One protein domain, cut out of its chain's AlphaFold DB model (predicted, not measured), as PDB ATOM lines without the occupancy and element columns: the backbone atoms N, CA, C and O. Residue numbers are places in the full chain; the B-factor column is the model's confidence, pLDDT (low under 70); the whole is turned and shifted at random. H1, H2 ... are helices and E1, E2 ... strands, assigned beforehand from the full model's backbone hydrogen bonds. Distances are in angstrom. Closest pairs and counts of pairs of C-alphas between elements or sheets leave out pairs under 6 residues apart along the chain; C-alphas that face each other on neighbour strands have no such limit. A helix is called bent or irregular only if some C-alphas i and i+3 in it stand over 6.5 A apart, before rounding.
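What this domain is: This is residues 40 to 225 of the 339 residues of the protein "3-oxosteroid 1-dehydrogenase" of Nocardia africana (UniProt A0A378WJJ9). A small strand hairpin, E1 and E2, lies near the middle, and helical groups reach away from it in three directions: the helical hairpin H3 and H4a, the V of H6 and H7, and H8 with H1 and H5 packed on it. The bent helix H4 leads from the far group back toward the middle, where H2 sits beside E1. The printed part has 186 residues, mostly helix, in the order H1 H2 H3 H4 E1 E2 H5 H6 H7 H8; the sheet E1 - E2 is antiparallel. It is compact, with a radius of gyration of the C-alphas of 17.8 A and spans of 50 by 49 by 28 A.

How they stand to each other: E1, residues 110 to 112, and E2, residues 132 to 135, form an antiparallel hairpin, with N 111 and O 134 within hydrogen-bond range at 2.9 A. Residues 51 to 52 pair antiparallel with residues 132 to 133 of E2. The closest C-alphas of H2, residues 57 to 61, and E1 are those of Leu 59 and Trp 112, 5.4 A apart. H8, residues 204 to 218, comes nearest E2 at the C-alphas of Met 204 and Pro 135, 6.1 A. H8 touches H1, residues 42 to 46, with residues 204 to 209 alone, closest at Gly 205 and Ala 45, C-alphas 4.2 A apart. It touches H5, residues 140 to 149, about perpendicular at 84 degrees, closest at Lys 214 and Leu 143, C-alphas 6.3 A apart. H6, residues 165 to 171, touches H7, residues 178 to 196, at a steep tilt of 58 degrees, opposite ways, closest at Arg 170 and Gly 180, C-alphas 5.1 A apart. H4, residues 85 to 104, was assigned as one helix by its hydrogen bonds but is bent, with C-alphas 93 and 96 7.1 A apart; H4a is residues 85 to 93 and H4b residues 96 to 104. H3, residues 68 to 82, and H4a form a helical hairpin and touch at a shallow tilt of 27 degrees, closest at Arg 72 and Ile 92, C-alphas 6.6 A apart. Every O i to N i+4 pair is within hydrogen-bond range in H2, H4a, H4b, H7 and H8; H3 has 9 of 11, H1 0 of 1, H5 0 of 6 and H6 1 of 3, with O i to N i+3 counts of 2 of 2, 6 of 7 and 3 of 4 in H1, H5 and H6.

Where its parts are: H1 begins at C-alpha 42 (15.912, -32.113, 20.348). H7 is 26.9 A long, H8 21.9 A and H3 20.7 A. H8 ends at C-alpha 218 (33.168, -43.752, 21.141).

The domain as a whole: The C-alphas farthest apart, of Asp 81 and Phe 196, are 53.8 A apart. The printed part has no cut. The links E1 to E2 and H5 to H6 are long. The pLDDT is under 70 in 41 residues, among them 154 to 184.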
ATOM      1  N   TYR A  40      20.248 -34.081  15.608       98.19
ATOM      2  CA  TYR A  40      20.139 -34.731  16.914       98.19
ATOM      3  C   TYR A  40      20.097 -33.725  18.070       98.19
ATOM      4  O   TYR A  40      20.667 -32.635  18.001       98.19
ATOM      5  N   GLY A  41      19.487 -34.133  19.186       96.31
ATOM      6  CA  GLY A  41      19.521 -33.428  20.469       96.31
ATOM      7  C   GLY A  41      18.187 -32.876  20.958       96.31
ATOM      8  O   GLY A  41      17.995 -32.723  22.168       96.31
ATOM      9  N   GLY A  42      17.265 -32.580  20.040       94.44
ATOM     10  CA  GLY A  42      15.912 -32.113  20.348       94.44
ATOM     11  C   GLY A  42      15.860 -30.901  21.290       94.44
ATOM     12  O   GLY A  42      16.713 -30.011  21.265       94.44
ATOM     13  N   SER A  43      14.848 -30.859  22.160       93.56
ATOM     14  CA  SER A  43      14.671 -29.766  23.128       93.56
ATOM     15  C   SER A  43      15.819 -29.667  24.138       93.56
ATOM     16  O   SER A  43      16.153 -28.563  24.570       93.56
ATOM     17  N   THR A  44      16.484 -30.782  24.468       95.81
ATOM     18  CA  THR A  44      17.659 -30.775  25.348       95.81
ATOM     19  C   THR A  44      18.775 -29.913  24.765       95.81
ATOM     20  O   THR A  44      19.306 -29.074  25.489       95.81
ATOM     21  N   ALA A  45      19.086 -30.048  23.472       95.00
ATOM     22  CA  ALA A  45      20.122 -29.253  22.804       95.00
ATOM     23  C   ALA A  45      19.836 -27.745  22.851       95.00
ATOM     24  O   ALA A  45      20.761 -26.933  22.902       95.00
ATOM     25  N   ARG A  46      18.557 -27.365  22.876       90.56
ATOM     26  CA  ARG A  46      18.112 -25.967  22.934       90.56
ATOM     27  C   ARG A  46      17.935 -25.427  24.360       90.56
ATOM     28  O   ARG A  46      17.661 -24.241  24.528       90.56
ATOM     29  N   SER A  47      18.054 -26.281  25.376       91.62
ATOM     30  CA  SER A  47      17.837 -25.920  26.780       91.62
ATOM     31  C   SER A  47      18.975 -25.071  27.357       91.62
ATOM     32  O   SER A  47      20.079 -25.023  26.815       91.62
ATOM     33  N   GLY A  48      18.744 -24.467  28.529       85.88
ATOM     34  CA  GLY A  48      19.790 -23.783  29.300       85.88
ATOM     35  C   GLY A  48      20.859 -24.714  29.895       85.88
ATOM     36  O   GLY A  48      21.839 -24.231  30.456       85.88
ATOM     37  N   GLY A  49      20.697 -26.038  29.771       90.00
ATOM     38  CA  GLY A  49      21.644 -27.038  30.273       90.00
ATOM     39  C   GLY A  49      21.660 -27.202  31.795       90.00
ATOM     40  O   GLY A  49      22.580 -27.815  32.323       90.00
ATOM     41  N   GLY A  50      20.676 -26.646  32.506       91.88
ATOM     42  CA  GLY A  50      20.517 -26.875  33.940       91.88
ATOM     43  C   GLY A  50      20.035 -28.298  34.202       91.88
ATOM     44  O   GLY A  50      19.013 -28.706  33.655       91.88
ATOM     45  N   VAL A  51      20.759 -29.034  35.038       95.75
ATOM     46  CA  VAL A  51      20.402 -30.384  35.474       95.75
ATOM     47  C   VAL A  51      20.235 -30.372  36.983       95.75
ATOM     48  O   VAL A  51      21.175 -30.083  37.721       95.75
ATOM     49  N   TRP A  52      19.025 -30.676  37.435       96.31
ATOM     50  CA  TRP A  52      18.711 -30.840  38.846       96.31
ATOM     51  C   TRP A  52      18.782 -32.334  39.144       96.31
ATOM     52  O   TRP A  52      17.886 -33.059  38.748       96.31
ATOM     53  N   ILE A  53      19.880 -32.824  39.714       96.62
ATOM     54  CA  ILE A  53      20.029 -34.218  40.162       96.62
ATOM     55  C   ILE A  53      20.812 -34.154  41.475       96.62
ATOM     56  O   ILE A  53      21.997 -33.841  41.436       96.62
ATOM     57  N   PRO A  54      20.185 -34.375  42.634       95.50
ATOM     58  CA  PRO A  54      20.850 -34.265  43.931       95.50
ATOM     59  C   PRO A  54      21.963 -35.297  44.122       95.50
ATOM     60  O   PRO A  54      21.901 -36.391  43.566       95.50
ATOM     61  N   GLY A  55      22.964 -34.960  44.939       94.62
ATOM     62  CA  GLY A  55      23.995 -35.906  45.390       94.62
ATOM     63  C   GLY A  55      24.908 -36.492  44.303       94.62
ATOM     64  O   GLY A  55      25.495 -37.544  44.522       94.62
ATOM     65  N   ASN A  56      25.012 -35.854  43.134       95.50
ATOM     66  CA  ASN A  56      25.900 -36.312  42.062       95.50
ATOM     67  C   ASN A  56      27.367 -35.897  42.276       95.50
ATOM     68  O   ASN A  56      27.651 -34.877  42.916       95.50
ATOM     69  N   LYS A  57      28.303 -36.610  41.639       95.25
ATOM     70  CA  LYS A  57      29.746 -36.351  41.797       95.25
ATOM     71  C   LYS A  57      30.201 -34.973  41.307       95.25
ATOM     72  O   LYS A  57      31.230 -34.469  41.747       95.25
ATOM     73  N   ALA A  58      29.466 -34.327  40.394       95.06
ATOM     74  CA  ALA A  58      29.821 -32.986  39.928       95.06
ATOM     75  C   ALA A  58      29.545 -31.913  40.995       95.06
ATOM     76  O   ALA A  58      30.293 -30.934  41.073       95.06
ATOM     77  N   LEU A  59      28.516 -32.094  41.830       94.31
ATOM     78  CA  LEU A  59      28.262 -31.254  43.004       94.31
ATOM     79  C   LEU A  59      29.368 -31.438  44.051       94.31
ATOM     80  O   LEU A  59      29.958 -30.452  44.503       94.31
ATOM     81  N   GLU A  60      29.719 -32.689  44.350       92.75
ATOM     82  CA  GLU A  60      30.811 -33.035  45.266       92.75
ATOM     83  C   GLU A  60      32.151 -32.440  44.805       92.75
ATOM     84  O   GLU A  60      32.779 -31.677  45.541       92.75
ATOM     85  N   ALA A  61      32.536 -32.670  43.547       92.44
ATOM     86  CA  ALA A  61      33.764 -32.135  42.957       92.44
ATOM     87  C   ALA A  61      33.792 -30.596  42.888       92.44
ATOM     88  O   ALA A  61      34.862 -29.994  42.797       92.44
ATOM     89  N   SER A  62      32.626 -29.944  42.929       88.69
ATOM     90  CA  SER A  62      32.508 -28.481  42.992       88.69
ATOM     91  C   SER A  62      32.602 -27.929  44.423       88.69
ATOM     92  O   SER A  62      32.451 -26.722  44.613       88.69
ATOM     93  N   GLY A  63      32.829 -28.783  45.428       87.00
ATOM     94  CA  GLY A  63      32.870 -28.403  46.842       87.00
ATOM     95  C   GLY A  63      31.488 -28.149  47.449       87.00
ATOM     96  O   GLY A  63      31.385 -27.464  48.467       87.00
ATOM     97  N   ARG A  64      30.420 -28.665  46.826       84.62
ATOM     98  CA  ARG A  64      29.039 -28.572  47.312       84.62
ATOM     99  C   ARG A  64      28.438 -29.975  47.427       84.62
ATOM    100  O   ARG A  64      27.551 -30.297  46.644       84.62
ATOM    101  N   PRO A  65      28.878 -30.816  48.379       81.00
ATOM    102  CA  PRO A  65      28.125 -32.024  48.690       81.00
ATOM    103  C   PRO A  65      26.678 -31.628  49.024       81.00
ATOM    104  O   PRO A  65      26.423 -30.616  49.692       81.00
ATOM    105  N   ASP A  66      25.740 -32.379  48.461       86.50
ATOM    106  CA  ASP A  66      24.305 -32.143  48.575       86.50
ATOM    107  C   ASP A  66      23.673 -33.330  49.290       86.50
ATOM    108  O   ASP A  66      23.999 -34.484  49.004       86.50
ATOM    109  N   ASP A  67      22.794 -33.031  50.237       90.56
ATOM    110  CA  ASP A  67      22.096 -34.050  51.001       90.56
ATOM    111  C   ASP A  67      20.858 -34.499  50.219       90.56
ATOM    112  O   ASP A  67      19.921 -33.729  49.980       90.56
ATOM    113  N   ARG A  68      20.866 -35.769  49.802       93.38
ATOM    114  CA  ARG A  68      19.759 -36.364  49.049       93.38
ATOM    115  C   ARG A  68      18.476 -36.426  49.870       93.38
ATOM    116  O   ARG A  68      17.407 -36.308  49.277       93.38
ATOM    117  N   GLU A  69      18.552 -36.540  51.194       95.56
ATOM    118  CA  GLU A  69      17.358 -36.560  52.045       95.56
ATOM    119  C   GLU A  69      16.713 -35.174  52.152       95.56
ATOM    120  O   GLU A  69      15.488 -35.052  52.108       95.56
ATOM    121  N   GLU A  70      17.510 -34.104  52.151       94.94
ATOM    122  CA  GLU A  70      16.990 -32.736  52.043       94.94
ATOM    123  C   GLU A  70      16.317 -32.495  50.687       94.94
ATOM    124  O   GLU A  70      15.240 -31.898  50.615       94.94
ATOM    125  N   ALA A  71      16.901 -33.012  49.606       95.62
ATOM    126  CA  ALA A  71      16.280 -32.946  48.290       95.62
ATOM    127  C   ALA A  71      14.993 -33.790  48.202       95.62
ATOM    128  O   ALA A  71      14.022 -33.366  47.570       95.62
ATOM    129  N   ARG A  72      14.947 -34.949  48.873       96.25
ATOM    130  CA  ARG A  72      13.746 -35.784  48.999       96.25
ATOM    131  C   ARG A  72      12.639 -35.039  49.745       96.25
ATOM    132  O   ARG A  72      11.511 -34.970  49.258       96.25
ATOM    133  N   ARG A  73      12.970 -34.419  50.884       96.56
ATOM    134  CA  ARG A  73      12.060 -33.577  51.677       96.56
ATOM    135  C   ARG A  73      11.496 -32.428  50.843       96.56
ATOM    136  O   ARG A  73      10.288 -32.191  50.869       96.56
ATOM    137  N   TYR A  74      12.349 -31.796  50.040       97.00
ATOM    138  CA  TYR A  74      11.962 -30.742  49.108       97.00
ATOM    139  C   TYR A  74      10.952 -31.213  48.071       97.00
ATOM    140  O   TYR A  74       9.864 -30.636  47.994       97.00
ATOM    141  N   LEU A  75      11.266 -32.280  47.327       96.06
ATOM    142  CA  LEU A  75      10.368 -32.799  46.296       96.06
ATOM    143  C   LEU A  75       9.033 -33.268  46.878       96.06
ATOM    144  O   LEU A  75       7.994 -32.905  46.332       96.06
ATOM    145  N   HIS A  76       9.035 -33.993  48.002       96.19
ATOM    146  CA  HIS A  76       7.786 -34.391  48.663       96.19
ATOM    147  C   HIS A  76       6.948 -33.182  49.090       96.19
ATOM    148  O   HIS A  76       5.729 -33.222  48.949       96.19
ATOM    149  N   SER A  77       7.570 -32.089  49.554       95.88
ATOM    150  CA  SER A  77       6.823 -30.897  49.976       95.88
ATOM    151  C   SER A  77       6.177 -30.125  48.817       95.88
ATOM    152  O   SER A  77       5.063 -29.631  48.971       95.88
ATOM    153  N   ILE A  78       6.855 -30.015  47.666       95.62
ATOM    154  CA  ILE A  78       6.391 -29.165  46.554       95.62
ATOM    155  C   ILE A  78       5.532 -29.930  45.545       95.62
ATOM    156  O   ILE A  78       4.728 -29.323  44.842       95.62
ATOM    157  N   ILE A  79       5.722 -31.250  45.440       94.38
ATOM    158  CA  ILE A  79       4.941 -32.107  44.542       94.38
ATOM    159  C   ILE A  79       3.664 -32.575  45.252       94.38
ATOM    160  O   ILE A  79       2.591 -32.555  44.648       94.38
ATOM    161  N   GLY A  80       3.754 -32.962  46.528       87.19
ATOM    162  CA  GLY A  80       2.640 -33.579  47.248       87.19
ATOM    163  C   GLY A  80       2.192 -34.892  46.594       87.19
ATOM    164  O   GLY A  80       2.998 -35.619  46.017       87.19
ATOM    165  N   ASP A  81       0.892 -35.184  46.638       90.00
ATOM    166  CA  ASP A  81       0.349 -36.490  46.230       90.00
ATOM    167  C   ASP A  81       0.021 -36.606  44.725       90.00
ATOM    168  O   ASP A  81      -0.583 -37.584  44.283       90.00
ATOM    169  N   VAL A  82       0.412 -35.627  43.899       92.50
ATOM    170  CA  VAL A  82       0.138 -35.657  42.445       92.50
ATOM    171  C   VAL A  82       0.998 -36.679  41.689       92.50
ATOM    172  O   VAL A  82       0.699 -37.011  40.541       92.50
ATOM    173  N   VAL A  83       2.066 -37.178  42.317       91.69
ATOM    174  CA  VAL A  83       2.928 -38.250  41.811       91.69
ATOM    175  C   VAL A  83       3.125 -39.276  42.932       91.69
ATOM    176  O   VAL A  83       3.381 -38.867  44.062       91.69
ATOM    177  N   PRO A  84       3.055 -40.594  42.650       94.75
ATOM    178  CA  PRO A  84       3.382 -41.619  43.637       94.75
ATOM    179  C   PRO A  84       4.764 -41.388  44.251       94.75
ATOM    180  O   PRO A  84       5.737 -41.159  43.519       94.75
ATOM    181  N   LYS A  85       4.851 -41.466  45.580       94.44
ATOM    182  CA  LYS A  85       6.074 -41.177  46.343       94.44
ATOM    183  C   LYS A  85       7.246 -42.027  45.874       94.44
ATOM    184  O   LYS A  85       8.343 -41.510  45.698       94.44
ATOM    185  N   GLU A  86       6.977 -43.275  45.505       96.31
ATOM    186  CA  GLU A  86       7.970 -44.227  45.014       96.31
ATOM    187  C   GLU A  86       8.686 -43.722  43.753       96.31
ATOM    188  O   GLU A  86       9.862 -44.018  43.553       96.31
ATOM    189  N   LYS A  87       8.016 -42.940  42.892       96.06
ATOM    190  CA  LYS A  87       8.654 -42.350  41.701       96.06
ATOM    191  C   LYS A  87       9.601 -41.213  42.070       96.06
ATOM    192  O   LYS A  87      10.661 -41.097  41.458       96.06
ATOM    193  N   ILE A  88       9.215 -40.388  43.043       95.88
ATOM    194  CA  ILE A  88      10.064 -39.315  43.579       95.88
ATOM    195  C   ILE A  88      11.296 -39.944  44.228       95.88
ATOM    196  O   ILE A  88      12.422 -39.570  43.906       95.88
ATOM    197  N   ASP A  89      11.078 -40.953  45.066       96.06
ATOM    198  CA  ASP A  89      12.141 -41.645  45.783       96.06
ATOM    199  C   ASP A  89      13.097 -42.353  44.818       96.06
ATOM    200  O   ASP A  89      14.302 -42.123  44.878       96.06
ATOM    201  N   THR A  90      12.574 -43.081  43.825       97.12
ATOM    202  CA  THR A  90      13.394 -43.717  42.777       97.12
ATOM    203  C   THR A  90      14.257 -42.700  42.030       97.12
ATOM    204  O   THR A  90      15.416 -42.977  41.723       97.12
ATOM    205  N   TYR A  91      13.717 -41.519  41.724       96.75
ATOM    206  CA  TYR A  91      14.470 -40.466  41.051       96.75
ATOM    207  C   TYR A  91      15.619 -39.926  41.915       96.75
ATOM    208  O   TYR A  91      16.720 -39.746  41.399       96.75
ATOM    209  N   ILE A  92      15.398 -39.717  43.214       95.88
ATOM    210  CA  ILE A  92      16.449 -39.280  44.145       95.88
ATOM    211  C   ILE A  92      17.507 -40.375  44.341       95.88
ATOM    212  O   ILE A  92      18.708 -40.099  44.304       95.88
ATOM    213  N   ASP A  93      17.073 -41.626  44.491       94.88
ATOM    214  CA  ASP A  93      17.953 -42.751  44.808       94.88
ATOM    215  C   ASP A  93      18.825 -43.162  43.618       94.88
ATOM    216  O   ASP A  93      20.005 -43.472  43.787       94.88
ATOM    217  N   ARG A  94      18.253 -43.148  42.406       96.62
ATOM    218  CA  ARG A  94      18.895 -43.636  41.172       96.62
ATOM    219  C   ARG A  94      19.388 -42.515  40.258       96.62
ATOM    220  O   ARG A  94      20.140 -42.784  39.323       96.62
ATOM    221  N   GLY A  95      18.972 -41.272  40.495       96.56
ATOM    222  CA  GLY A  95      19.298 -40.134  39.636       96.56
ATOM    223  C   GLY A  95      20.796 -39.853  39.575       96.56
ATOM    224  O   GLY A  95      21.337 -39.712  38.479       96.56
ATOM    225  N   ALA A  96      21.466 -39.824  40.733       95.69
ATOM    226  CA  ALA A  96      22.915 -39.630  40.805       95.69
ATOM    227  C   ALA A  96      23.667 -40.739  40.059       95.69
ATOM    228  O   ALA A  96      24.530 -40.435  39.248       95.69
ATOM    229  N   GLU A  97      23.267 -42.004  40.231       96.62
ATOM    230  CA  GLU A  97      23.873 -43.132  39.511       96.62
ATOM    231  C   GLU A  97      23.744 -42.985  37.991       96.62
ATOM    232  O   GLU A  97      24.735 -43.098  37.271       96.62
ATOM    233  N   ALA A  98      22.539 -42.697  37.490       96.62
ATOM    234  CA  ALA A  98      22.315 -42.538  36.056       96.62
ATOM    235  C   ALA A  98      23.094 -41.345  35.479       96.62
ATOM    236  O   ALA A  98      23.604 -41.407  34.360       96.62
ATOM    237  N   PHE A  99      23.191 -40.252  36.234       97.44
ATOM    238  CA  PHE A  99      23.918 -39.066  35.806       97.44
ATOM    239  C   PHE A  99      25.428 -39.283  35.825       97.44
ATOM    240  O   PHE A  99      26.105 -38.978  34.844       97.44
ATOM    241  N   ASP A 100      25.947 -39.864  36.901       97.94
ATOM    242  CA  ASP A 100      27.367 -40.145  37.055       97.94
ATOM    243  C   ASP A 100      27.836 -41.156  36.007       97.94
ATOM    244  O   ASP A 100      28.891 -40.936  35.410       97.94
ATOM    245  N   PHE A 101      27.002 -42.147  35.664       98.44
ATOM    246  CA  PHE A 101      27.227 -43.041  34.530       98.44
ATOM    247  C   PHE A 101      27.467 -42.272  33.220       98.44
ATOM    248  O   PHE A 101      28.431 -42.561  32.509       98.44
ATOM    249  N   VAL A 102      26.637 -41.273  32.896       98.19
ATOM    250  CA  VAL A 102      26.822 -40.453  31.684       98.19
ATOM    251  C   VAL A 102      28.129 -39.665  31.749       98.19
ATOM    252  O   VAL A 102      28.826 -39.553  30.741       98.19
ATOM    253  N   LEU A 103      28.474 -39.126  32.918       98.25
ATOM    254  CA  LEU A 103      29.719 -38.385  33.119       98.25
ATOM    255  C   LEU A 103      30.967 -39.277  33.018       98.25
ATOM    256  O   LEU A 103      32.014 -38.787  32.618       98.25
ATOM    257  N   ASP A 104      30.873 -40.559  33.382       98.06
ATOM    258  CA  ASP A 104      31.983 -41.520  33.258       98.06
ATOM    259  C   ASP A 104      32.164 -42.044  31.828       98.06
ATOM    260  O   ASP A 104      33.281 -42.345  31.412       98.06
ATOM    261  N   HIS A 105      31.079 -42.124  31.056       97.94
ATOM    262  CA  HIS A 105      31.069 -42.753  29.728       97.94
ATOM    263  C   HIS A 105      30.892 -41.757  28.579       97.94
ATOM    264  O   HIS A 105      30.562 -42.124  27.451       97.94
ATOM    265  N   SER A 106      31.111 -40.474  28.848       97.94
ATOM    266  CA  SER A 106      31.157 -39.429  27.832       97.94
ATOM    267  C   SER A 106      32.134 -38.335  28.263       97.94
ATOM    268  O   SER A 106      32.429 -38.200  29.447       97.94
ATOM    269  N   PRO A 107      32.619 -37.484  27.346       97.75
ATOM    270  CA  PRO A 107      33.448 -36.339  27.717       97.75
ATOM    271  C   PRO A 107      32.652 -35.200  28.389       97.75
ATOM    272  O   PRO A 107      33.140 -34.068  28.457       97.75
ATOM    273  N   LEU A 108      31.416 -35.450  28.840       97.81
ATOM    274  CA  LEU A 108      30.580 -34.447  29.486       97.81
ATOM    275  C   LEU A 108      31.171 -34.087  30.845       97.81
ATOM    276  O   LEU A 108      31.351 -34.928  31.717       97.81
ATOM    277  N   GLN A 109      31.411 -32.797  31.046       96.69
ATOM    278  CA  GLN A 109      31.796 -32.267  32.341       96.69
ATOM    279  C   GLN A 109      30.732 -31.306  32.833       96.69
ATOM    280  O   GLN A 109      30.321 -30.401  32.109       96.69
ATOM    281  N   MET A 110      30.343 -31.470  34.090       96.00
ATOM    282  CA  MET A 110      29.341 -30.643  34.749       96.00
ATOM    283  C   MET A 110      29.975 -29.894  35.923       96.00
ATOM    284  O   MET A 110      31.051 -30.251  36.407       96.00
ATOM    285  N   THR A 111      29.342 -28.811  36.347       94.88
ATOM    286  CA  THR A 111      29.756 -28.012  37.503       94.88
ATOM    287  C   THR A 111      28.526 -27.457  38.200       94.88
ATOM    288  O   THR A 111      27.536 -27.143  37.540       94.88
ATOM    289  N   TRP A 112      28.588 -27.303  39.522       94.12
ATOM    290  CA  TRP A 112      27.536 -26.622  40.280       94.12
ATOM    291  C   TRP A 112      27.338 -25.179  39.786       94.12
ATOM    292  O   TRP A 112      28.306 -24.536  39.367       94.12
ATOM    293  N   VAL A 113      26.102 -24.670  39.868       89.38
ATOM    294  CA  VAL A 113      25.738 -23.274  39.572       89.38
ATOM    295  C   VAL A 113      25.492 -22.502  40.880       89.38
ATOM    296  O   VAL A 113      24.386 -22.545  41.423       89.38
ATOM    297  N   PRO A 114      26.485 -21.757  41.408       85.50
ATOM    298  CA  PRO A 114      26.341 -21.081  42.691       85.50
ATOM    299  C   PRO A 114      25.293 -19.969  42.653       85.50
ATOM    300  O   PRO A 114      25.391 -19.043  41.843       85.50
ATOM    301  N   GLY A 115      24.337 -20.019  43.582       83.50
ATOM    302  CA  GLY A 115      23.290 -19.006  43.725       83.50
ATOM    303  C   GLY A 115      22.134 -19.159  42.736       83.50
ATOM    304  O   GLY A 115      21.304 -18.258  42.636       83.50
ATOM    305  N   TYR A 116      22.070 -20.275  42.005       87.19
ATOM    306  CA  TYR A 116      20.906 -20.626  41.200       87.19
ATOM    307  C   TYR A 116      19.892 -21.375  42.066       87.19
ATOM    308  O   TYR A 116      19.848 -22.602  42.056       87.19
ATOM    309  N   SER A 117      19.147 -20.607  42.860       90.38
ATOM    310  CA  SER A 117      18.151 -21.098  43.817       90.38
ATOM    311  C   SER A 117      17.232 -22.158  43.214       90.38
ATOM    312  O   SER A 117      16.836 -22.059  42.049       90.38
ATOM    313  N   ASP A 118      16.806 -23.113  44.043       93.38
ATOM    314  CA  ASP A 118      15.577 -23.839  43.735       93.38
ATOM    315  C   ASP A 118      14.417 -22.847  43.563       93.38
ATOM    316  O   ASP A 118      14.486 -21.713  44.039       93.38
ATOM    317  N   TYR A 119      13.345 -23.249  42.884       93.56
ATOM    318  CA  TYR A 119      12.226 -22.337  42.626       93.56
ATOM    319  C   TYR A 119      11.381 -22.019  43.864       93.56
ATOM    320  O   TYR A 119      10.777 -20.951  43.901       93.56
ATOM    321  N   HIS A 120      11.385 -22.899  44.868       93.88
ATOM    322  CA  HIS A 120      10.695 -22.713  46.146       93.88
ATOM    323  C   HIS A 120      11.680 -22.872  47.313       93.88
ATOM    324  O   HIS A 120      11.569 -23.820  48.090       93.88
ATOM    325  N   PRO A 121      12.707 -22.011  47.436       93.50
ATOM    326  CA  PRO A 121      13.747 -22.183  48.450       93.50
ATOM    327  C   PRO A 121      13.217 -22.073  49.887       93.50
ATOM    328  O   PRO A 121      13.879 -22.525  50.812       93.50
ATOM    329  N   GLU A 122      12.041 -21.473  50.076       95.19
ATOM    330  CA  GLU A 122      11.321 -21.390  51.346       95.19
ATOM    331  C   GLU A 122      10.692 -22.716  51.791       95.19
ATOM    332  O   GLU A 122      10.362 -22.875  52.966       95.19
ATOM    333  N   ALA A 123      10.495 -23.660  50.867       96.12
ATOM    334  CA  ALA A 123       9.872 -24.936  51.174       96.12
ATOM    335  C   ALA A 123      10.821 -25.841  51.987       96.12
ATOM    336  O   ALA A 123      12.045 -25.718  51.882       96.12
ATOM    337  N   PRO A 124      10.291 -26.785  52.787       96.69
ATOM    338  CA  PRO A 124      11.095 -27.764  53.518       96.69
ATOM    339  C   PRO A 124      12.128 -28.467  52.621       96.69
ATOM    340  O   PRO A 124      11.747 -29.207  51.732       96.69
ATOM    341  N   GLY A 125      13.427 -28.258  52.852       94.00
ATOM    342  CA  GLY A 125      14.517 -28.859  52.062       94.00
ATOM    343  C   GLY A 125      14.944 -28.031  50.844       94.00
ATOM    344  O   GLY A 125      15.876 -28.405  50.131       94.00
ATOM    345  N   GLY A 126      14.287 -26.899  50.587       93.69
ATOM    346  CA  GLY A 126      14.665 -25.951  49.545       93.69
ATOM    347  C   GLY A 126      15.998 -25.263  49.844       93.69
ATOM    348  O   GLY A 126      16.350 -24.998  50.994       93.69
ATOM    349  N   LEU A 127      16.767 -24.966  48.795       91.62
ATOM    350  CA  LEU A 127      18.060 -24.298  48.887       91.62
ATOM    351  C   LEU A 127      18.082 -23.021  48.051       91.62
ATOM    352  O   LEU A 127      18.180 -23.049  46.823       91.62
ATOM    353  N   GLY A 128      18.158 -21.879  48.741       90.31
ATOM    354  CA  GLY A 128      18.415 -20.578  48.111       90.31
ATOM    355  C   GLY A 128      19.762 -20.508  47.379       90.31
ATOM    356  O   GLY A 128      19.926 -19.754  46.422       90.31
ATOM    357  N   SER A 129      20.738 -21.326  47.790       89.00
ATOM    358  CA  SER A 129      22.020 -21.455  47.087       89.00
ATOM    359  C   SER A 129      21.921 -22.255  45.785       89.00
ATOM    360  O   SER A 129      22.838 -22.170  44.966       89.00
ATOM    361  N   GLY A 130      20.861 -23.054  45.629       90.50
ATOM    362  CA  GLY A 130      20.707 -24.017  44.548       90.50
ATOM    363  C   GLY A 130      21.473 -25.320  44.735       90.50
ATOM    364  O   GLY A 130      22.476 -25.367  45.457       90.50
ATOM    365  N   ARG A 131      21.034 -26.341  43.990       93.94
ATOM    366  CA  ARG A 131      21.704 -27.647  43.815       93.94
ATOM    367  C   ARG A 131      21.751 -28.129  42.357       93.94
ATOM    368  O   ARG A 131      21.961 -29.305  42.081       93.94
ATOM    369  N   SER A 132      21.549 -27.219  41.409       94.00
ATOM    370  CA  SER A 132      21.619 -27.535  39.982       94.00
ATOM    371  C   SER A 132      23.059 -27.522  39.470       94.00
ATOM    372  O   SER A 132      23.877 -26.692  39.879       94.00
ATOM    373  N   CYS A 133      23.336 -28.399  38.512       94.44
ATOM    374  CA  CYS A 133      24.557 -28.403  37.720       94.44
ATOM    375  C   CYS A 133      24.315 -27.799  36.333       94.44
ATOM    376  O   CYS A 133      23.207 -27.844  35.802       94.44
ATOM    377  N   GLU A 134      25.373 -27.288  35.712       94.00
ATOM    378  CA  GLU A 134      25.408 -26.910  34.299       94.00
ATOM    379  C   GLU A 134      26.646 -27.505  33.615       94.00
ATOM    380  O   GLU A 134      27.645 -27.785  34.289       94.00
ATOM    381  N   PRO A 135      26.622 -27.714  32.290       94.81
ATOM    382  CA  PRO A 135      27.786 -28.206  31.573       94.81
ATOM    383  C   PRO A 135      28.891 -27.158  31.553       94.81
ATOM    384  O   PRO A 135      28.665 -25.964  31.323       94.81
ATOM    385  N   LYS A 136      30.125 -27.625  31.722       92.50
ATOM    386  CA  LYS A 136      31.298 -26.831  31.379       92.50
ATOM    387  C   LYS A 136      31.328 -26.604  29.861       92.50
ATOM    388  O   LYS A 136      30.767 -27.395  29.103       92.50
ATOM    389  N   PRO A 137      31.985 -25.526  29.400       89.25
ATOM    390  CA  PRO A 137      32.118 -25.274  27.975       89.25
ATOM    391  C   PRO A 137      32.769 -26.457  27.245       89.25
ATOM    392  O   PRO A 137      33.789 -26.973  27.700       89.25
ATOM    393  N   PHE A 138      32.199 -26.848  26.109       91.56
ATOM    394  CA  PHE A 138      32.597 -28.025  25.339       91.56
ATOM    395  C   PHE A 138      33.034 -27.629  23.926       91.56
ATOM    396  O   PHE A 138      32.406 -26.768  23.317       91.56
ATOM    397  N   ASP A 139      34.101 -28.232  23.400       92.12
ATOM    398  CA  ASP A 139      34.610 -27.932  22.054       92.12
ATOM    399  C   ASP A 139      33.965 -28.844  21.004       92.12
ATOM    400  O   ASP A 139      34.270 -30.031  20.938       92.12
ATOM    401  N   LEU A 140      33.110 -28.287  20.144       92.12
ATOM    402  CA  LEU A 140      32.414 -29.028  19.087       92.12
ATOM    403  C   LEU A 140      33.352 -29.655  18.057       92.12
ATOM    404  O   LEU A 140      32.945 -30.583  17.360       92.12
ATOM    405  N   LYS A 141      34.601 -29.190  17.946       91.19
ATOM    406  CA  LYS A 141      35.556 -29.752  16.982       91.19
ATOM    407  C   LYS A 141      35.764 -31.254  17.145       91.19
ATOM    408  O   LYS A 141      36.001 -31.930  16.148       91.19
ATOM    409  N   VAL A 142      35.628 -31.783  18.363       94.44
ATOM    410  CA  VAL A 142      35.798 -33.220  18.637       94.44
ATOM    411  C   VAL A 142      34.761 -34.102  17.933       94.44
ATOM    412  O   VAL A 142      34.957 -35.311  17.849       94.44
ATOM    413  N   LEU A 143      33.668 -33.516  17.432       95.62
ATOM    414  CA  LEU A 143      32.622 -34.212  16.681       95.62
ATOM    415  C   LEU A 143      32.885 -34.254  15.169       95.62
ATOM    416  O   LEU A 143      32.201 -34.983  14.452       95.62
ATOM    417  N   GLY A 144      33.845 -33.479  14.653       95.31
ATOM    418  CA  GLY A 144      34.109 -33.398  13.215       95.31
ATOM    419  C   GLY A 144      32.846 -33.058  12.412       95.31
ATOM    420  O   GLY A 144      32.151 -32.088  12.715       95.31
ATOM    421  N   ALA A 145      32.529 -33.875  11.402       94.81
ATOM    422  CA  ALA A 145      31.349 -33.690  10.551       94.81
ATOM    423  C   ALA A 145      30.013 -33.800  11.312       94.81
ATOM    424  O   ALA A 145      29.023 -33.191  10.906       94.81
ATOM    425  N   GLU A 146      29.973 -34.521  12.440       96.06
ATOM    426  CA  GLU A 146      28.755 -34.667  13.245       96.06
ATOM    427  C   GLU A 146      28.347 -33.356  13.928       96.06
ATOM    428  O   GLU A 146      27.183 -33.203  14.294       96.06
ATOM    429  N   ALA A 147      29.255 -32.382  14.066       95.12
ATOM    430  CA  ALA A 147      28.934 -31.077  14.646       95.12
ATOM    431  C   ALA A 147      27.857 -30.326  13.843       95.12
ATOM    432  O   ALA A 147      27.049 -29.609  14.426       95.12
ATOM    433  N   ALA A 148      27.815 -30.508  12.517       94.38
ATOM    434  CA  ALA A 148      26.832 -29.858  11.647       94.38
ATOM    435  C   ALA A 148      25.411 -30.424  11.807       94.38
ATOM    436  O   ALA A 148      24.449 -29.773  11.414       94.38
ATOM    437  N   LYS A 149      25.284 -31.623  12.387       97.12
ATOM    438  CA  LYS A 149      24.011 -32.321  12.609       97.12
ATOM    439  C   LYS A 149      23.451 -32.092  14.018       97.12
ATOM    440  O   LYS A 149      22.424 -32.665  14.368       97.12
ATOM    441  N   LEU A 150      24.119 -31.290  14.848       96.94
ATOM    442  CA  LEU A 150      23.600 -30.889  16.154       96.94
ATOM    443  C   LEU A 150      22.441 -29.902  15.970       96.94
ATOM    444  O   LEU A 150      22.537 -28.959  15.186       96.94
ATOM    445  N   GLU A 151      21.359 -30.105  16.715       95.62
ATOM    446  CA  GLU A 151      20.191 -29.228  16.693       95.62
ATOM    447  C   GLU A 151      20.582 -27.774  17.029       95.62
ATOM    448  O   GLU A 151      21.158 -27.541  18.094       95.62
ATOM    449  N   PRO A 152      20.277 -26.778  16.177       89.19
ATOM    450  CA  PRO A 152      20.691 -25.395  16.404       89.19
ATOM    451  C   PRO A 152      20.019 -24.740  17.629       89.19
ATOM    452  O   PRO A 152      18.875 -25.056  17.973       89.19
ATOM    453  N   PRO A 153      20.683 -23.760  18.276       82.06
ATOM    454  CA  PRO A 153      20.090 -22.988  19.367       82.06
ATOM    455  C   PRO A 153      18.958 -22.065  18.876       82.06
ATOM    456  O   PRO A 153      18.980 -21.598  17.738       82.06
ATOM    457  N   TYR A 154      18.008 -21.720  19.762       68.75
ATOM    458  CA  TYR A 154      16.881 -20.813  19.451       68.75
ATOM    459  C   TYR A 154      17.315 -19.431  18.940       68.75
ATOM    460  O   TYR A 154      16.618 -18.819  18.134       68.75
ATOM    461  N   ALA A 155      18.458 -18.937  19.408       60.25
ATOM    462  CA  ALA A 155      19.060 -17.702  18.937       60.25
ATOM    463  C   ALA A 155      20.536 -17.955  18.642       60.25
ATOM    464  O   ALA A 155      21.258 -18.517  19.470       60.25
ATOM    465  N   LYS A 156      21.007 -17.505  17.474       54.09
ATOM    466  CA  LYS A 156      22.444 -17.411  17.208       54.09
ATOM    467  C   LYS A 156      23.006 -16.348  18.145       54.09
ATOM    468  O   LYS A 156      22.796 -15.159  17.915       54.09
ATOM    469  N   ALA A 157      23.688 -16.763  19.211       51.03
ATOM    470  CA  ALA A 157      24.459 -15.830  20.018       51.03
ATOM    471  C   ALA A 157      25.446 -15.112  19.078       51.03
ATOM    472  O   ALA A 157      26.201 -15.788  18.369       51.03
ATOM    473  N   PRO A 158      25.444 -13.772  19.007       42.72
ATOM    474  CA  PRO A 158      26.420 -13.082  18.185       42.72
ATOM    475  C   PRO A 158      27.827 -13.436  18.695       42.72
ATOM    476  O   PRO A 158      28.096 -13.372  19.892       42.72
ATOM    477  N   LEU A 159      28.725 -13.804  17.773       47.66
ATOM    478  CA  LEU A 159      30.183 -13.902  17.974       47.66
ATOM    479  C   LEU A 159      30.749 -15.092  18.789       47.66
ATOM    480  O   LEU A 159      31.815 -14.921  19.385       47.66
ATOM    481  N   ASN A 160      30.149 -16.293  18.774       51.91
ATOM    482  CA  ASN A 160      30.663 -17.474  19.514       51.91
ATOM    483  C   ASN A 160      30.871 -17.200  21.019       51.91
ATOM    484  O   ASN A 160      31.767 -17.759  21.656       51.91
ATOM    485  N   VAL A 161      30.076 -16.293  21.594       57.88
ATOM    486  CA  VAL A 161      30.152 -15.978  23.019       57.88
ATOM    487  C   VAL A 161      29.493 -17.112  23.792       57.88
ATOM    488  O   VAL A 161      28.285 -17.323  23.713       57.88
ATOM    489  N   VAL A 162      30.291 -17.833  24.572       56.97
ATOM    490  CA  VAL A 162      29.780 -18.816  25.525       56.97
ATOM    491  C   VAL A 162      29.352 -18.052  26.767       56.97
ATOM    492  O   VAL A 162      30.194 -17.437  27.423       56.97
ATOM    493  N   VAL A 163      28.068 -18.089  27.099       58.22
ATOM    494  CA  VAL A 163      27.526 -17.537  28.345       58.22
ATOM    495  C   VAL A 163      27.064 -18.715  29.193       58.22
ATOM    496  O   VAL A 163      26.204 -19.477  28.765       58.22
ATOM    497  N   MET A 164      27.663 -18.901  30.370       60.22
ATOM    498  CA  MET A 164      27.163 -19.870  31.352       60.22
ATOM    499  C   MET A 164      25.965 -19.269  32.098       60.22
ATOM    500  O   MET A 164      25.829 -18.044  32.163       60.22
ATOM    501  N   GLN A 165      25.108 -20.081  32.711       53.31
ATOM    502  CA  GLN A 165      23.995 -19.568  33.517       53.31
ATOM    503  C   GLN A 165      24.501 -18.694  34.672       53.31
ATOM    504  O   GLN A 165      23.959 -17.612  34.913       53.31
ATOM    505  N   ALA A 166      25.619 -19.076  35.300       56.91
ATOM    506  CA  ALA A 166      26.290 -18.248  36.305       56.91
ATOM    507  C   ALA A 166      26.778 -16.883  35.760       56.91
ATOM    508  O   ALA A 166      26.933 -15.921  36.521       56.91
ATOM    509  N   ASP A 167      27.030 -16.777  34.450       51.81
ATOM    510  CA  ASP A 167      27.420 -15.525  33.796       51.81
ATOM    511  C   ASP A 167      26.196 -14.624  33.553       51.81
ATOM    512  O   ASP A 167      26.293 -13.408  33.726       51.81
ATOM    513  N   PHE A 168      25.034 -15.204  33.232       55.75
ATOM    514  CA  PHE A 168      23.815 -14.466  32.880       55.75
ATOM    515  C   PHE A 168      23.298 -13.574  34.022       55.75
ATOM    516  O   PHE A 168      22.988 -12.400  33.803       55.75
ATOM    517  N   VAL A 169      23.293 -14.079  35.263       55.72
ATOM    518  CA  VAL A 169      22.861 -13.310  36.448       55.72
ATOM    519  C   VAL A 169      23.733 -12.065  36.657       55.72
ATOM    520  O   VAL A 169      23.233 -10.988  36.972       55.72
ATOM    521  N   ARG A 170      25.050 -12.182  36.445       49.62
ATOM    522  CA  ARG A 170      25.997 -11.076  36.672       49.62
ATOM    523  C   ARG A 170      26.099 -10.120  35.485       49.62
ATOM    524  O   ARG A 170      26.334  -8.933  35.705       49.62
ATOM    525  N   LEU A 171      25.890 -10.600  34.258       53.97
ATOM    526  CA  LEU A 171      25.848  -9.766  33.052       53.97
ATOM    527  C   LEU A 171      24.608  -8.861  33.026       53.97
ATOM    528  O   LEU A 171      24.721  -7.693  32.668       53.97
ATOM    529  N   ASN A 172      23.455  -9.327  33.514       55.47
ATOM    530  CA  ASN A 172      22.270  -8.467  33.655       55.47
ATOM    531  C   ASN A 172      22.437  -7.360  34.716       55.47
ATOM    532  O   ASN A 172      21.701  -6.376  34.716       55.47
ATOM    533  N   LEU A 173      23.440  -7.476  35.593       50.50
ATOM    534  CA  LEU A 173      23.783  -6.486  36.618       50.50
ATOM    535  C   LEU A 173      25.032  -5.662  36.263       50.50
ATOM    536  O   LEU A 173      25.565  -4.963  37.128       50.50
ATOM    537  N   ILE A 174      25.506  -5.699  35.009       53.59
ATOM    538  CA  ILE A 174      26.785  -5.083  34.610       53.59
ATOM    539  C   ILE A 174      26.848  -3.576  34.901       53.59
ATOM    540  O   ILE A 174      27.897  -3.070  35.285       53.59
ATOM    541  N   ARG A 175      25.710  -2.869  34.794       54.75
ATOM    542  CA  ARG A 175      25.586  -1.431  35.104       54.75
ATOM    543  C   ARG A 175      25.510  -1.124  36.604       54.75
ATOM    544  O   ARG A 175      25.537   0.044  36.964       54.75
ATOM    545  N   ARG A 176      25.368  -2.136  37.467       53.41
ATOM    546  CA  ARG A 176      25.109  -1.967  38.909       53.41
ATOM    547  C   ARG A 176      26.226  -2.488  39.813       53.41
ATOM    548  O   ARG A 176      26.224  -2.141  40.987       53.41
ATOM    549  N   HIS A 177      27.166  -3.302  39.318       57.12
ATOM    550  CA  HIS A 177      28.221  -3.854  40.174       57.12
ATOM    551  C   HIS A 177      29.562  -4.071  39.436       57.12
ATOM    552  O   HIS A 177      29.579  -4.731  38.395       57.12
ATOM    553  N   PRO A 178      30.718  -3.645  39.991       59.72
ATOM    554  CA  PRO A 178      32.039  -3.780  39.348       59.72
ATOM    555  C   PRO A 178      32.452  -5.238  39.062       59.72
ATOM    556  O   PRO A 178      33.093  -5.534  38.054       59.72
ATOM    557  N   LYS A 179      31.999  -6.195  39.888       57.88
ATOM    558  CA  LYS A 179      32.142  -7.646  39.610       57.88
ATOM    559  C   LYS A 179      31.447  -8.104  38.312       57.88
ATOM    560  O   LYS A 179      31.869  -9.110  37.746       57.88
ATOM    561  N   GLY A 180      30.419  -7.395  37.833       57.31
ATOM    562  CA  GLY A 180      29.770  -7.659  36.543       57.31
ATOM    563  C   GLY A 180      30.697  -7.347  35.366       57.31
ATOM    564  O   GLY A 180      30.851  -8.183  34.477       57.31
ATOM    565  N   MET A 181      31.402  -6.209  35.415       61.03
ATOM    566  CA  MET A 181      32.408  -5.828  34.411       61.03
ATOM    567  C   MET A 181      33.574  -6.827  34.372       61.03
ATOM    568  O   MET A 181      33.975  -7.284  33.306       61.03
ATOM    569  N   MET A 182      34.074  -7.253  35.538       59.66
ATOM    570  CA  MET A 182      35.134  -8.266  35.605       59.66
ATOM    571  C   MET A 182      34.686  -9.631  35.060       59.66
ATOM    572  O   MET A 182      35.467 -10.339  34.420       59.66
ATOM    573  N   ARG A 183      33.417 -10.006  35.262       63.16
ATOM    574  CA  ARG A 183      32.864 -11.233  34.677       63.16
ATOM    575  C   ARG A 183      32.723 -11.119  33.158       63.16
ATOM    576  O   ARG A 183      33.101 -12.060  32.468       63.16
ATOM    577  N   ALA A 184      32.285  -9.970  32.644       65.19
ATOM    578  CA  ALA A 184      32.249  -9.699  31.208       65.19
ATOM    579  C   ALA A 184      33.644  -9.752  30.570       65.19
ATOM    580  O   ALA A 184      33.804 -10.392  29.535       65.19
ATOM    581  N   MET A 185      34.669  -9.191  31.223       70.69
ATOM    582  CA  MET A 185      36.061  -9.327  30.773       70.69
ATOM    583  C   MET A 185      36.520 -10.790  30.742       70.69
ATOM    584  O   MET A 185      37.134 -11.210  29.768       70.69
ATOM    585  N   ARG A 186      36.180 -11.604  31.753       71.06
ATOM    586  CA  ARG A 186      36.516 -13.042  31.766       71.06
ATOM    587  C   ARG A 186      35.816 -13.814  30.641       71.06
ATOM    588  O   ARG A 186      36.442 -14.661  30.006       71.06
ATOM    589  N   VAL A 187      34.543 -13.518  30.379       69.12
ATOM    590  CA  VAL A 187      33.794 -14.090  29.246       69.12
ATOM    591  C   VAL A 187      34.417 -13.652  27.919       69.12
ATOM    592  O   VAL A 187      34.628 -14.488  27.039       69.12
ATOM    593  N   GLY A 188      34.783 -12.373  27.797       68.94
ATOM    594  CA  GLY A 188      35.491 -11.816  26.645       68.94
ATOM    595  C   GLY A 188      36.834 -12.503  26.402       68.94
ATOM    596  O   GLY A 188      37.084 -12.962  25.293       68.94
ATOM    597  N   ALA A 189      37.648 -12.681  27.444       72.25
ATOM    598  CA  ALA A 189      38.926 -13.383  27.380       72.25
ATOM    599  C   ALA A 189      38.762 -14.856  26.975       72.25
ATOM    600  O   ALA A 189      39.472 -15.320  26.088       72.25
ATOM    601  N   ARG A 190      37.787 -15.583  27.547       69.00
ATOM    602  CA  ARG A 190      37.470 -16.965  27.131       69.00
ATOM    603  C   ARG A 190      37.068 -17.026  25.658       69.00
ATOM    604  O   ARG A 190      37.527 -17.907  24.939       69.00
ATOM    605  N   THR A 191      36.226 -16.096  25.217       64.94
ATOM    606  CA  THR A 191      35.745 -16.027  23.830       64.94
ATOM    607  C   THR A 191      36.886 -15.699  22.868       64.94
ATOM    608  O   THR A 191      37.015 -16.329  21.822       64.94
ATOM    609  N   TYR A 192      37.746 -14.746  23.228       66.19
ATOM    610  CA  TYR A 192      38.903 -14.360  22.430       66.19
ATOM    611  C   TYR A 192      39.938 -15.487  22.353       66.19
ATOM    612  O   TYR A 192      40.386 -15.827  21.264       66.19
ATOM    613  N   LEU A 193      40.244 -16.146  23.478       66.25
ATOM    614  CA  LEU A 193      41.135 -17.305  23.515       66.25
ATOM    615  C   LEU A 193      40.575 -18.476  22.698       66.25
ATOM    616  O   LEU A 193      41.321 -19.116  21.964       66.25
ATOM    617  N   ALA A 194      39.268 -18.743  22.776       63.72
ATOM    618  CA  ALA A 194      38.617 -19.758  21.949       63.72
ATOM    619  C   ALA A 194      38.748 -19.430  20.453       63.72
ATOM    620  O   ALA A 194      39.138 -20.297  19.678       63.72
ATOM    621  N   LYS A 195      38.522 -18.170  20.056       63.66
ATOM    622  CA  LYS A 195      38.732 -17.716  18.670       63.66
ATOM    623  C   LYS A 195      40.187 -17.861  18.225       63.66
ATOM    624  O   LYS A 195      40.428 -18.389  17.146       63.66
ATOM    625  N   PHE A 196      41.144 -17.449  19.054       69.44
ATOM    626  CA  PHE A 196      42.574 -17.517  18.739       69.44
ATOM    627  C   PHE A 196      43.090 -18.960  18.641       69.44
ATOM    628  O   PHE A 196      43.863 -19.291  17.752       69.44
ATOM    629  N   THR A 197      42.606 -19.852  19.506       70.94
ATOM    630  CA  THR A 197      42.908 -21.296  19.453       70.94
ATOM    631  C   THR A 197      42.067 -22.045  18.410       70.94
ATOM    632  O   THR A 197      42.161 -23.266  18.278       70.94
ATOM    633  N   GLY A 198      41.207 -21.328  17.681       69.06
ATOM    634  CA  GLY A 198      40.272 -21.868  16.706       69.06
ATOM    635  C   GLY A 198      39.216 -22.807  17.293       69.06
ATOM    636  O   GLY A 198      38.538 -23.469  16.518       69.06
ATOM    637  N   LYS A 199      39.085 -22.944  18.614       76.38
ATOM    638  CA  LYS A 199      38.119 -23.856  19.244       76.38
ATOM    639  C   LYS A 199      36.685 -23.400  18.987       76.38
ATOM    640  O   LYS A 199      36.393 -22.204  19.040       76.38
ATOM    641  N   HIS A 200      35.777 -24.348  18.762       82.50
ATOM    642  CA  HIS A 200      34.356 -24.049  18.602       82.50
ATOM    643  C   HIS A 200      33.621 -24.403  19.891       82.50
ATOM    644  O   HIS A 200      33.037 -25.473  20.029       82.50
ATOM    645  N   ILE A 201      33.696 -23.499  20.865       84.38
ATOM    646  CA  ILE A 201      33.160 -23.762  22.196       84.38
ATOM    647  C   ILE A 201      31.657 -23.480  22.250       84.38
ATOM    648  O   ILE A 201      31.209 -22.400  21.868       84.38
ATOM    649  N   VAL A 202      30.905 -24.419  22.817       86.81
ATOM    650  CA  VAL A 202      29.489 -24.278  23.171       86.81
ATOM    651  C   VAL A 202      29.271 -24.465  24.672       86.81
ATOM    652  O   VAL A 202      30.118 -25.011  25.376       86.81
ATOM    653  N   GLY A 203      28.134 -23.989  25.176       87.12
ATOM    654  CA  GLY A 203      27.669 -24.198  26.551       87.12
ATOM    655  C   GLY A 203      26.208 -24.647  26.562       87.12
ATOM    656  O   GLY A 203      25.657 -24.959  25.507       87.12
ATOM    657  N   MET A 204      25.563 -24.630  27.731       89.69
ATOM    658  CA  MET A 204      24.134 -24.958  27.875       89.69
ATOM    659  C   MET A 204      23.782 -26.337  27.270       89.69
ATOM    660  O   MET A 204      24.630 -27.222  27.185       89.69
ATOM    661  N   GLY A 205      22.540 -26.541  26.829       92.31
ATOM    662  CA  GLY A 205      22.076 -27.800  26.244       92.31
ATOM    663  C   GLY A 205      22.926 -28.331  25.083       92.31
ATOM    664  O   GLY A 205      23.080 -29.545  24.948       92.31
ATOM    665  N   GLN A 206      23.539 -27.440  24.295       94.50
ATOM    666  CA  GLN A 206      24.449 -27.808  23.204       94.50
ATOM    667  C   GLN A 206      25.649 -28.604  23.718       94.50
ATOM    668  O   GLN A 206      26.000 -29.618  23.126       94.50
ATOM    669  N   ALA A 207      26.257 -28.176  24.828       95.06
ATOM    670  CA  ALA A 207      27.406 -28.865  25.410       95.06
ATOM    671  C   ALA A 207      27.035 -30.259  25.943       95.06
ATOM    672  O   ALA A 207      27.804 -31.196  25.745       95.06
ATOM    673  N   ILE A 208      25.846 -30.410  26.545       97.44
ATOM    674  CA  ILE A 208      25.342 -31.716  27.005       97.44
ATOM    675  C   ILE A 208      25.216 -32.671  25.823       97.44
ATOM    676  O   ILE A 208      25.841 -33.729  25.809       97.44
ATOM    677  N   ILE A 209      24.443 -32.286  24.807       98.19
ATOM    678  CA  ILE A 209      24.172 -33.163  23.668       98.19
ATOM    679  C   ILE A 209      25.435 -33.432  22.851       98.19
ATOM    680  O   ILE A 209      25.646 -34.564  22.430       98.19
ATOM    681  N   ALA A 210      26.298 -32.437  22.650       97.94
ATOM    682  CA  ALA A 210      27.551 -32.630  21.933       97.94
ATOM    683  C   ALA A 210      28.467 -33.641  22.638       97.94
ATOM    684  O   ALA A 210      29.007 -34.545  21.998       97.94
ATOM    685  N   ALA A 211      28.605 -33.532  23.960       98.38
ATOM    686  CA  ALA A 211      29.404 -34.471  24.732       98.38
ATOM    687  C   ALA A 211      28.793 -35.879  24.731       98.38
ATOM    688  O   ALA A 211      29.499 -36.857  24.491       98.38
ATOM    689  N   MET A 212      27.474 -35.997  24.903       98.62
ATOM    690  CA  MET A 212      26.783 -37.287  24.833       98.62
ATOM    691  C   MET A 212      26.874 -37.918  23.439       98.62
ATOM    692  O   MET A 212      27.111 -39.120  23.330       98.62
ATOM    693  N   ARG A 213      26.773 -37.122  22.362       98.56
ATOM    694  CA  ARG A 213      26.976 -37.608  20.991       98.56
ATOM    695  C   ARG A 213      28.377 -38.181  20.820       98.56
ATOM    696  O   ARG A 213      28.504 -39.256  20.243       98.56
ATOM    697  N   LYS A 214      29.400 -37.505  21.352       98.56
ATOM    698  CA  LYS A 214      30.775 -38.018  21.343       98.56
ATOM    699  C   LYS A 214      30.887 -39.340  22.109       98.56
ATOM    700  O   LYS A 214      31.491 -40.264  21.583       98.56
ATOM    701  N   GLY A 215      30.243 -39.464  23.273       98.44
ATOM    702  CA  GLY A 215      30.176 -40.730  24.019       98.44
ATOM    703  C   GLY A 215      29.546 -41.869  23.207       98.44
ATOM    704  O   GLY A 215      30.093 -42.965  23.143       98.44
ATOM    705  N   LEU A 216      28.451 -41.598  22.491       98.69
ATOM    706  CA  LEU A 216      27.845 -42.576  21.578       98.69
ATOM    707  C   LEU A 216      28.764 -42.953  20.408       98.69
ATOM    708  O   LEU A 216      28.783 -44.114  20.015       98.69
ATOM    709  N   MET A 217      29.514 -41.999  19.846       98.44
ATOM    710  CA  MET A 217      30.498 -42.282  18.792       98.44
ATOM    711  C   MET A 217      31.612 -43.199  19.306       98.44
ATOM    712  O   MET A 217      31.954 -44.165  18.633       98.44
ATOM    713  N   ASP A 218      32.122 -42.938  20.509       98.25
ATOM    714  CA  ASP A 218      33.168 -43.752  21.141       98.25
ATOM    715  C   ASP A 218      32.676 -45.166  21.471       98.25
ATOM    716  O   ASP A 218      33.419 -46.136  21.334       98.25
ATOM    717  N   ALA A 219      31.397 -45.295  21.824       98.00
ATOM    718  CA  ALA A 219      30.720 -46.571  22.032       98.00
ATOM    719  C   ALA A 219      30.228 -47.239  20.727       98.00
ATOM    720  O   ALA A 219      29.555 -48.265  20.787       98.00
ATOM    721  N   ASN A 220      30.540 -46.678  19.550       98.00
ATOM    722  CA  ASN A 220      30.100 -47.160  18.233       98.00
ATOM    723  C   ASN A 220      28.574 -47.317  18.088       98.00
ATOM    724  O   ASN A 220      28.091 -48.194  17.370       98.00
ATOM    725  N   VAL A 221      27.796 -46.457  18.749       98.56
ATOM    726  CA  VAL A 221      26.334 -46.467  18.657       98.56
ATOM    727  C   VAL A 221      25.874 -45.655  17.439       98.56
ATOM    728  O   VAL A 221      26.063 -44.428  17.401       98.56
ATOM    729  N   PRO A 222      25.230 -46.293  16.443       97.94
ATOM    730  CA  PRO A 222      24.661 -45.583  15.311       97.94
ATOM    731  C   PRO A 222      23.497 -44.691  15.754       97.94
ATOM    732  O   PRO A 222      22.589 -45.121  16.468       97.94
ATOM    733  N   VAL A 223      23.524 -43.448  15.272       98.50
ATOM    734  CA  VAL A 223      22.413 -42.495  15.357       98.50
ATOM    735  C   VAL A 223      21.917 -42.261  13.938       98.50
ATOM    736  O   VAL A 223      22.648 -41.713  13.113       98.50
ATOM    737  N   LEU A 224      20.702 -42.717  13.649       98.00
ATOM    738  CA  LEU A 224      20.053 -42.563  12.351       98.00
ATOM    739  C   LEU A 224      19.116 -41.360  12.415       98.00
ATOM    740  O   LEU A 224      18.160 -41.362  13.187       98.00
ATOM    741  N   LEU A 225      19.430 -40.333  11.633       98.31
ATOM    742  CA  LEU A 225      18.602 -39.137  11.477       98.31
ATOM    743  C   LEU A 225      17.535 -39.380  10.406       98.31
ATOM    744  O   LEU A 225      17.573 -40.408   9.725       98.31
TER     745      LEU A 225